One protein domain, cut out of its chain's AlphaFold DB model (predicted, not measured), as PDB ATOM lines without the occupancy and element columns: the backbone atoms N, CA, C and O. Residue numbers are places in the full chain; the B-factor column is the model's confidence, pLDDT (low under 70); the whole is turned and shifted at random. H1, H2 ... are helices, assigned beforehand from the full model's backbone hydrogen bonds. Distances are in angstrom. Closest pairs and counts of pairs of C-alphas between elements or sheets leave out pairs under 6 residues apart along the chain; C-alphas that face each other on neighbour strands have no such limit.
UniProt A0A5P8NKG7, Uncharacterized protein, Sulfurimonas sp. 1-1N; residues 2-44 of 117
ATOM      1  N   LYS A   2     -37.835   9.627 -49.632       70.12
ATOM      2  CA  LYS A   2     -37.187  10.064 -48.382       70.12
ATOM      3  C   LYS A   2     -38.091   9.669 -47.215       70.12
ATOM      4  O   LYS A   2     -39.270  10.008 -47.235       70.12
ATOM      5  N   LEU A   3     -37.550   8.940 -46.240       68.56
ATOM      6  CA  LEU A   3     -38.285   8.602 -45.022       68.56
ATOM      7  C   LEU A   3     -38.705   9.892 -44.288       68.56
ATOM      8  O   LEU A   3     -37.938  10.863 -44.287       68.56
ATOM      9  N   PRO A   4     -39.899   9.920 -43.668       70.88
ATOM     10  CA  PRO A   4     -40.323  11.032 -42.823       70.88
ATOM     11  C   PRO A   4     -39.264  11.324 -41.754       70.88
ATOM     12  O   PRO A   4     -38.681  10.402 -41.181       70.88
ATOM     13  N   ARG A   5     -38.992  12.605 -41.479       61.72
ATOM     14  CA  ARG A   5     -37.982  13.001 -40.482       61.72
ATOM     15  C   ARG A   5     -38.311  12.349 -39.131       61.72
ATOM     16  O   ARG A   5     -39.359  12.620 -38.562       61.72
ATOM     17  N   GLY A   6     -37.415  11.489 -38.636       62.69
ATOM     18  CA  GLY A   6     -37.575  10.759 -37.369       62.69
ATOM     19  C   GLY A   6     -37.851   9.259 -37.520       62.69
ATOM     20  O   GLY A   6     -37.537   8.500 -36.604       62.69
ATOM     21  N   PHE A   7     -38.327   8.806 -38.684       57.59
ATOM     22  CA  PHE A   7     -38.414   7.382 -39.015       57.59
ATOM     23  C   PHE A   7     -37.020   6.851 -39.384       57.59
ATOM     24  O   PHE A   7     -36.394   7.340 -40.322       57.59
ATOM     25  N   GLY A   8     -36.517   5.880 -38.611       59.66
ATOM     26  CA  GLY A   8     -35.161   5.315 -38.742       59.66
ATOM     27  C   GLY A   8     -34.221   5.607 -37.564       59.66
ATOM     28  O   GLY A   8     -33.092   5.128 -37.548       59.66
ATOM     29  N   LYS A   9     -34.676   6.369 -36.564       67.31
ATOM     30  CA  LYS A   9     -34.006   6.512 -35.261       67.31
ATOM     31  C   LYS A   9     -34.746   5.677 -34.207       67.31
ATOM     32  O   LYS A   9     -35.906   5.320 -34.400       67.31
ATOM     33  N   ASN A  10     -34.115   5.398 -33.067       65.88
ATOM     34  CA  ASN A  10     -34.655   4.474 -32.054       65.88
ATOM     35  C   ASN A  10     -35.889   4.991 -31.274       65.88
ATOM     36  O   ASN A  10     -36.313   4.351 -30.314       65.88
ATOM     37  N   TYR A  11     -36.487   6.115 -31.676       66.50
ATOM     38  CA  TYR A  11     -37.631   6.737 -30.995       66.50
ATOM     39  C   TYR A  11     -38.932   5.932 -31.099       66.50
ATOM     40  O   TYR A  11     -39.776   6.036 -30.221       66.50
ATOM     41  N   PHE A  12     -39.076   5.096 -32.132       71.88
ATOM     42  CA  PHE A  12     -40.225   4.193 -32.293       71.88
ATOM     43  C   PHE A  12     -39.930   2.762 -31.837       71.88
ATOM     44  O   PHE A  12     -40.680   1.836 -32.138       71.88
ATOM     45  N   THR A  13     -38.821   2.545 -31.127       83.38
ATOM     46  CA  THR A  13     -38.569   1.234 -30.530       83.38
ATOM     47  C   THR A  13     -39.567   0.987 -29.405       83.38
ATOM     48  O   THR A  13     -39.937   1.914 -28.684       83.38
ATOM     49  N   LEU A  14     -39.948  -0.278 -29.201       83.38
ATOM     50  CA  LEU A  14     -40.762  -0.681 -28.047       83.38
ATOM     51  C   LEU A  14     -40.191  -0.118 -26.739       83.38
ATOM     52  O   LEU A  14     -40.943   0.385 -25.915       83.38
ATOM     53  N   ARG A  15     -38.859  -0.098 -26.599       84.00
ATOM     54  CA  ARG A  15     -38.164   0.504 -25.453       84.00
ATOM     55  C   ARG A  15     -38.495   1.986 -25.278       84.00
ATOM     56  O   ARG A  15     -38.905   2.376 -24.190       84.00
ATOM     57  N   ALA A  16     -38.356   2.792 -26.331       85.06
ATOM     58  CA  ALA A  16     -38.672   4.218 -26.274       85.06
ATOM     59  C   ALA A  16     -40.146   4.458 -25.916       85.06
ATOM     60  O   ALA A  16     -40.427   5.249 -25.020       85.06
ATOM     61  N   ILE A  17     -41.066   3.699 -26.521       87.69
ATOM     62  CA  ILE A  17     -42.504   3.775 -26.225       87.69
ATOM     63  C   ILE A  17     -42.772   3.423 -24.755       87.69
ATOM     64  O   ILE A  17     -43.438   4.178 -24.047       87.69
ATOM     65  N   THR A  18     -42.207   2.319 -24.254       89.62
ATOM     66  CA  THR A  18     -42.379   1.918 -22.848       89.62
ATOM     67  C   THR A  18     -41.791   2.932 -21.868       89.62
ATOM     68  O   THR A  18     -42.399   3.188 -20.833       89.62
ATOM     69  N   ALA A  19     -40.655   3.555 -22.196       89.19
ATOM     70  CA  ALA A  19     -40.048   4.589 -21.365       89.19
ATOM     71  C   ALA A  19     -40.923   5.849 -21.302       89.19
ATOM     72  O   ALA A  19     -41.103   6.405 -20.223       89.19
ATOM     73  N   THR A  20     -41.516   6.264 -22.428       90.31
ATOM     74  CA  THR A  20     -42.424   7.420 -22.464       90.31
ATOM     75  C   THR A  20     -43.738   7.155 -21.736       90.31
ATOM     76  O   THR A  20     -44.186   7.996 -20.964       90.31
ATOM     77  N   VAL A  21     -44.336   5.972 -21.910       94.50
ATOM     78  CA  VAL A  21     -45.600   5.613 -21.242       94.50
ATOM     79  C   VAL A  21     -45.407   5.524 -19.727       94.50
ATOM     80  O   VAL A  21     -46.249   5.987 -18.963       94.50
ATOM     81  N   ASN A  22     -44.264   4.997 -19.284       94.88
ATOM     82  CA  ASN A  22     -43.958   4.820 -17.867       94.88
ATOM     83  C   ASN A  22     -43.188   5.999 -17.252       94.88
ATOM     84  O   ASN A  22     -42.732   5.886 -16.112       94.88
ATOM     85  N   GLN A  23     -43.046   7.127 -17.957       95.19
ATOM     86  CA  GLN A  23     -42.175   8.239 -17.560       95.19
ATOM     87  C   GLN A  23     -42.454   8.738 -16.136       95.19
ATOM     88  O   GLN A  23     -41.520   8.972 -15.375       95.19
ATOM     89  N   ILE A  24     -43.729   8.851 -15.750       95.31
ATOM     90  CA  ILE A  24     -44.133   9.318 -14.414       95.31
ATOM     91  C   ILE A  24     -43.638   8.355 -13.327       95.31
ATOM     92  O   ILE A  24     -43.057   8.785 -12.334       95.31
ATOM     93  N   SER A  25     -43.827   7.049 -13.533       95.38
ATOM     94  CA  SER A  25     -43.403   6.017 -12.576       95.38
ATOM     95  C   SER A  25     -41.881   5.919 -12.463       95.38
ATOM     96  O   SER A  25     -41.345   5.818 -11.361       95.38
ATOM     97  N   LEU A  26     -41.180   6.017 -13.597       92.50
ATOM     98  CA  LEU A  26     -39.722   6.011 -13.643       92.50
ATOM     99  C   LEU A  26     -39.154   7.234 -12.927       92.50
ATOM    100  O   LEU A  26     -38.243   7.086 -12.120       92.50
ATOM    101  N   ASN A  27     -39.729   8.415 -13.160       94.62
ATOM    102  CA  ASN A  27     -39.318   9.639 -12.483       94.62
ATOM    103  C   ASN A  27     -39.567   9.553 -10.969       94.62
ATOM    104  O   ASN A  27     -38.671   9.835 -10.185       94.62
ATOM    105  N   ALA A  28     -40.744   9.081 -10.547       95.69
ATOM    106  CA  ALA A  28     -41.061   8.914  -9.129       95.69
ATOM    107  C   ALA A  28     -40.083   7.961  -8.420       95.69
ATOM    108  O   ALA A  28     -39.638   8.241  -7.307       95.69
ATOM    109  N   ASN A  29     -39.716   6.852  -9.067       94.50
ATOM    110  CA  ASN A  29     -38.727   5.918  -8.532       94.50
ATOM    111  C   ASN A  29     -37.323   6.531  -8.493       94.50
ATOM    112  O   ASN A  29     -36.647   6.415  -7.474       94.50
ATOM    113  N   ALA A  30     -36.906   7.215  -9.560       94.31
ATOM    114  CA  ALA A  30     -35.608   7.877  -9.619       94.31
ATOM    115  C   ALA A  30     -35.467   8.937  -8.516       94.31
ATOM    116  O   ALA A  30     -34.486   8.913  -7.778       94.31
ATOM    117  N   SER A  31     -36.474   9.797  -8.329       94.12
ATOM    118  CA  SER A  31     -36.469  10.811  -7.269       94.12
ATOM    119  C   SER A  31     -36.458  10.197  -5.870       94.12
ATOM    120  O   SER A  31     -35.767  10.700  -4.993       94.12
ATOM    121  N   ARG A  32     -37.183   9.093  -5.641       93.12
ATOM    122  CA  ARG A  32     -37.149   8.384  -4.349       93.12
ATOM    123  C   ARG A  32     -35.766   7.832  -4.037       93.12
ATOM    124  O   ARG A  32     -35.284   8.030  -2.930       93.12
ATOM    125  N   VAL A  33     -35.145   7.160  -5.003       92.31
ATOM    126  CA  VAL A  33     -33.800   6.591  -4.849       92.31
ATOM    127  C   VAL A  33     -32.780   7.703  -4.627       92.31
ATOM    128  O   VAL A  33     -31.989   7.628  -3.695       92.31
ATOM    129  N   GLN A  34     -32.844   8.771  -5.422       90.81
ATOM    130  CA  GLN A  34     -31.967   9.926  -5.265       90.81
ATOM    131  C   GLN A  34     -32.116  10.562  -3.879       90.81
ATOM    132  O   GLN A  34     -31.118  10.776  -3.199       90.81
ATOM    133  N   ASN A  35     -33.347  10.809  -3.428       89.31
ATOM    134  CA  ASN A  35     -33.598  11.394  -2.113       89.31
ATOM    135  C   ASN A  35     -33.137  10.478  -0.982       89.31
ATOM    136  O   ASN A  35     -32.569  10.970  -0.016       89.31
ATOM    137  N   PHE A  36     -33.340   9.164  -1.112       90.06
ATOM    138  CA  PHE A  36     -32.821   8.188  -0.159       90.06
ATOM    139  C   PHE A  36     -31.292   8.244  -0.082       90.06
ATOM    140  O   PHE A  36     -30.735   8.208   1.013       90.06
ATOM    141  N   HIS A  37     -30.606   8.365  -1.219       85.44
ATOM    142  CA  HIS A  37     -29.153   8.489  -1.217       85.44
ATOM    143  C   HIS A  37     -28.686   9.787  -0.562       85.44
ATOM    144  O   HIS A  37     -27.802   9.758   0.284       85.44
ATOM    145  N   ILE A  38     -29.327  10.905  -0.895       86.25
ATOM    146  CA  ILE A  38     -29.018  12.205  -0.298       86.25
ATOM    147  C   ILE A  38     -29.245  12.163   1.218       86.25
ATOM    148  O   ILE A  38     -28.379  12.579   1.971       86.25
ATOM    149  N   SER A  39     -30.364  11.606   1.687       81.88
ATOM    150  CA  SER A  39     -30.699  11.608   3.114       81.88
ATOM    151  C   SER A  39     -29.862  10.656   3.967       81.88
ATOM    152  O   SER A  39     -29.715  10.907   5.156       81.88
ATOM    153  N   ASN A  40     -29.386   9.540   3.404       79.12
ATOM    154  CA  ASN A  40     -28.677   8.505   4.172       79.12
ATOM    155  C   ASN A  40     -27.160   8.537   3.989       79.12
ATOM    156  O   ASN A  40     -26.455   7.991   4.827       79.12
ATOM    157  N   PHE A  41     -26.662   9.127   2.898       72.94
ATOM    158  CA  PHE A  41     -25.239   9.099   2.551       72.94
ATOM    159  C   PHE A  41     -24.621  10.495   2.389       72.94
ATOM    160  O   PHE A  41     -23.441  10.582   2.074       72.94
ATOM    161  N   GLN A  42     -25.358  11.589   2.639       62.88
ATOM    162  CA  GLN A  42     -24.716  12.866   2.989       62.88
ATOM    163  C   GLN A  42     -24.243  12.806   4.448       62.88
ATOM    164  O   GLN A  42     -24.850  13.404   5.332       62.88
ATOM    165  N   GLY A  43     -23.201  12.019   4.700       57.59
ATOM    166  CA  GLY A  43     -22.376  12.138   5.900       57.59
ATOM    167  C   GLY A  43     -21.190  13.053   5.606       57.59
ATOM    168  O   GLY A  43     -20.756  13.129   4.456       57.59
ATOM    169  N   ASP A  44     -20.694  13.757   6.624       59.38
ATOM    170  CA  ASP A  44     -19.473  14.556   6.524       59.38
ATOM    171  C   ASP A  44     -18.337  13.669   5.984       59.38
ATOM    172  O   ASP A  44     -18.009  12.643   6.579       59.38
TER     173      ASP A  44
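Overview. This is residues 2 to 44 of the 117 residues of an uncharacterized protein of Sulfurimonas sp. 1-1N (UniProt A0A5P8NKG7). The printed part is a drawn-out rod with no packed core: a winding lead of residues 2 to 13, then a short helix H1, then a sharp corner into the long helix H2, with a short tail of residues 42 to 44. H1 and H2 meet at the corner near their ends and do not lie side by side. The printed part has 43 residues, with two named helices in the order H1, H2 and no named strand; the class is all helix. It is extended, with a radius of gyration of the C-alphas of 17.1 A and spans of 58 by 20 by 11 A.

Arrangement. Go along from Lys 2 through residues 2 to 13, which hold no named element, to H1, residues 14 to 21. After a tight link of one residue, H2 begins, residues 23 to 41. The two helices are about perpendicular, their lines at 77 degrees. They are close but not clearly touching: look at Ala 19 and Leu 26, whose C-alphas, the closest of the two helices, are 7.9 A apart. In both helices every O i to N i+4 pair is within hydrogen-bond range.

Along the chain. Find C-alpha 14 at (-40.762, -0.681, -28.047); from there H1 runs to Val 21, 10.5 A from first to last C-alpha. Then find C-alpha 23 at (-42.175, 8.239, -17.560); H2 runs 26.3 A to C-alpha 41 at (-25.239, 9.099, 2.551).

Size, cuts and confidence. The two C-alphas farthest apart, those of Lys 2 and Asp 44, are 57.9 A apart. The printed part has no cut. Look in the B-factor column for pLDDT under 70 at residue 3, residues 5 to 11 and residues 42 to 44; the mean of the printed part is 81.3.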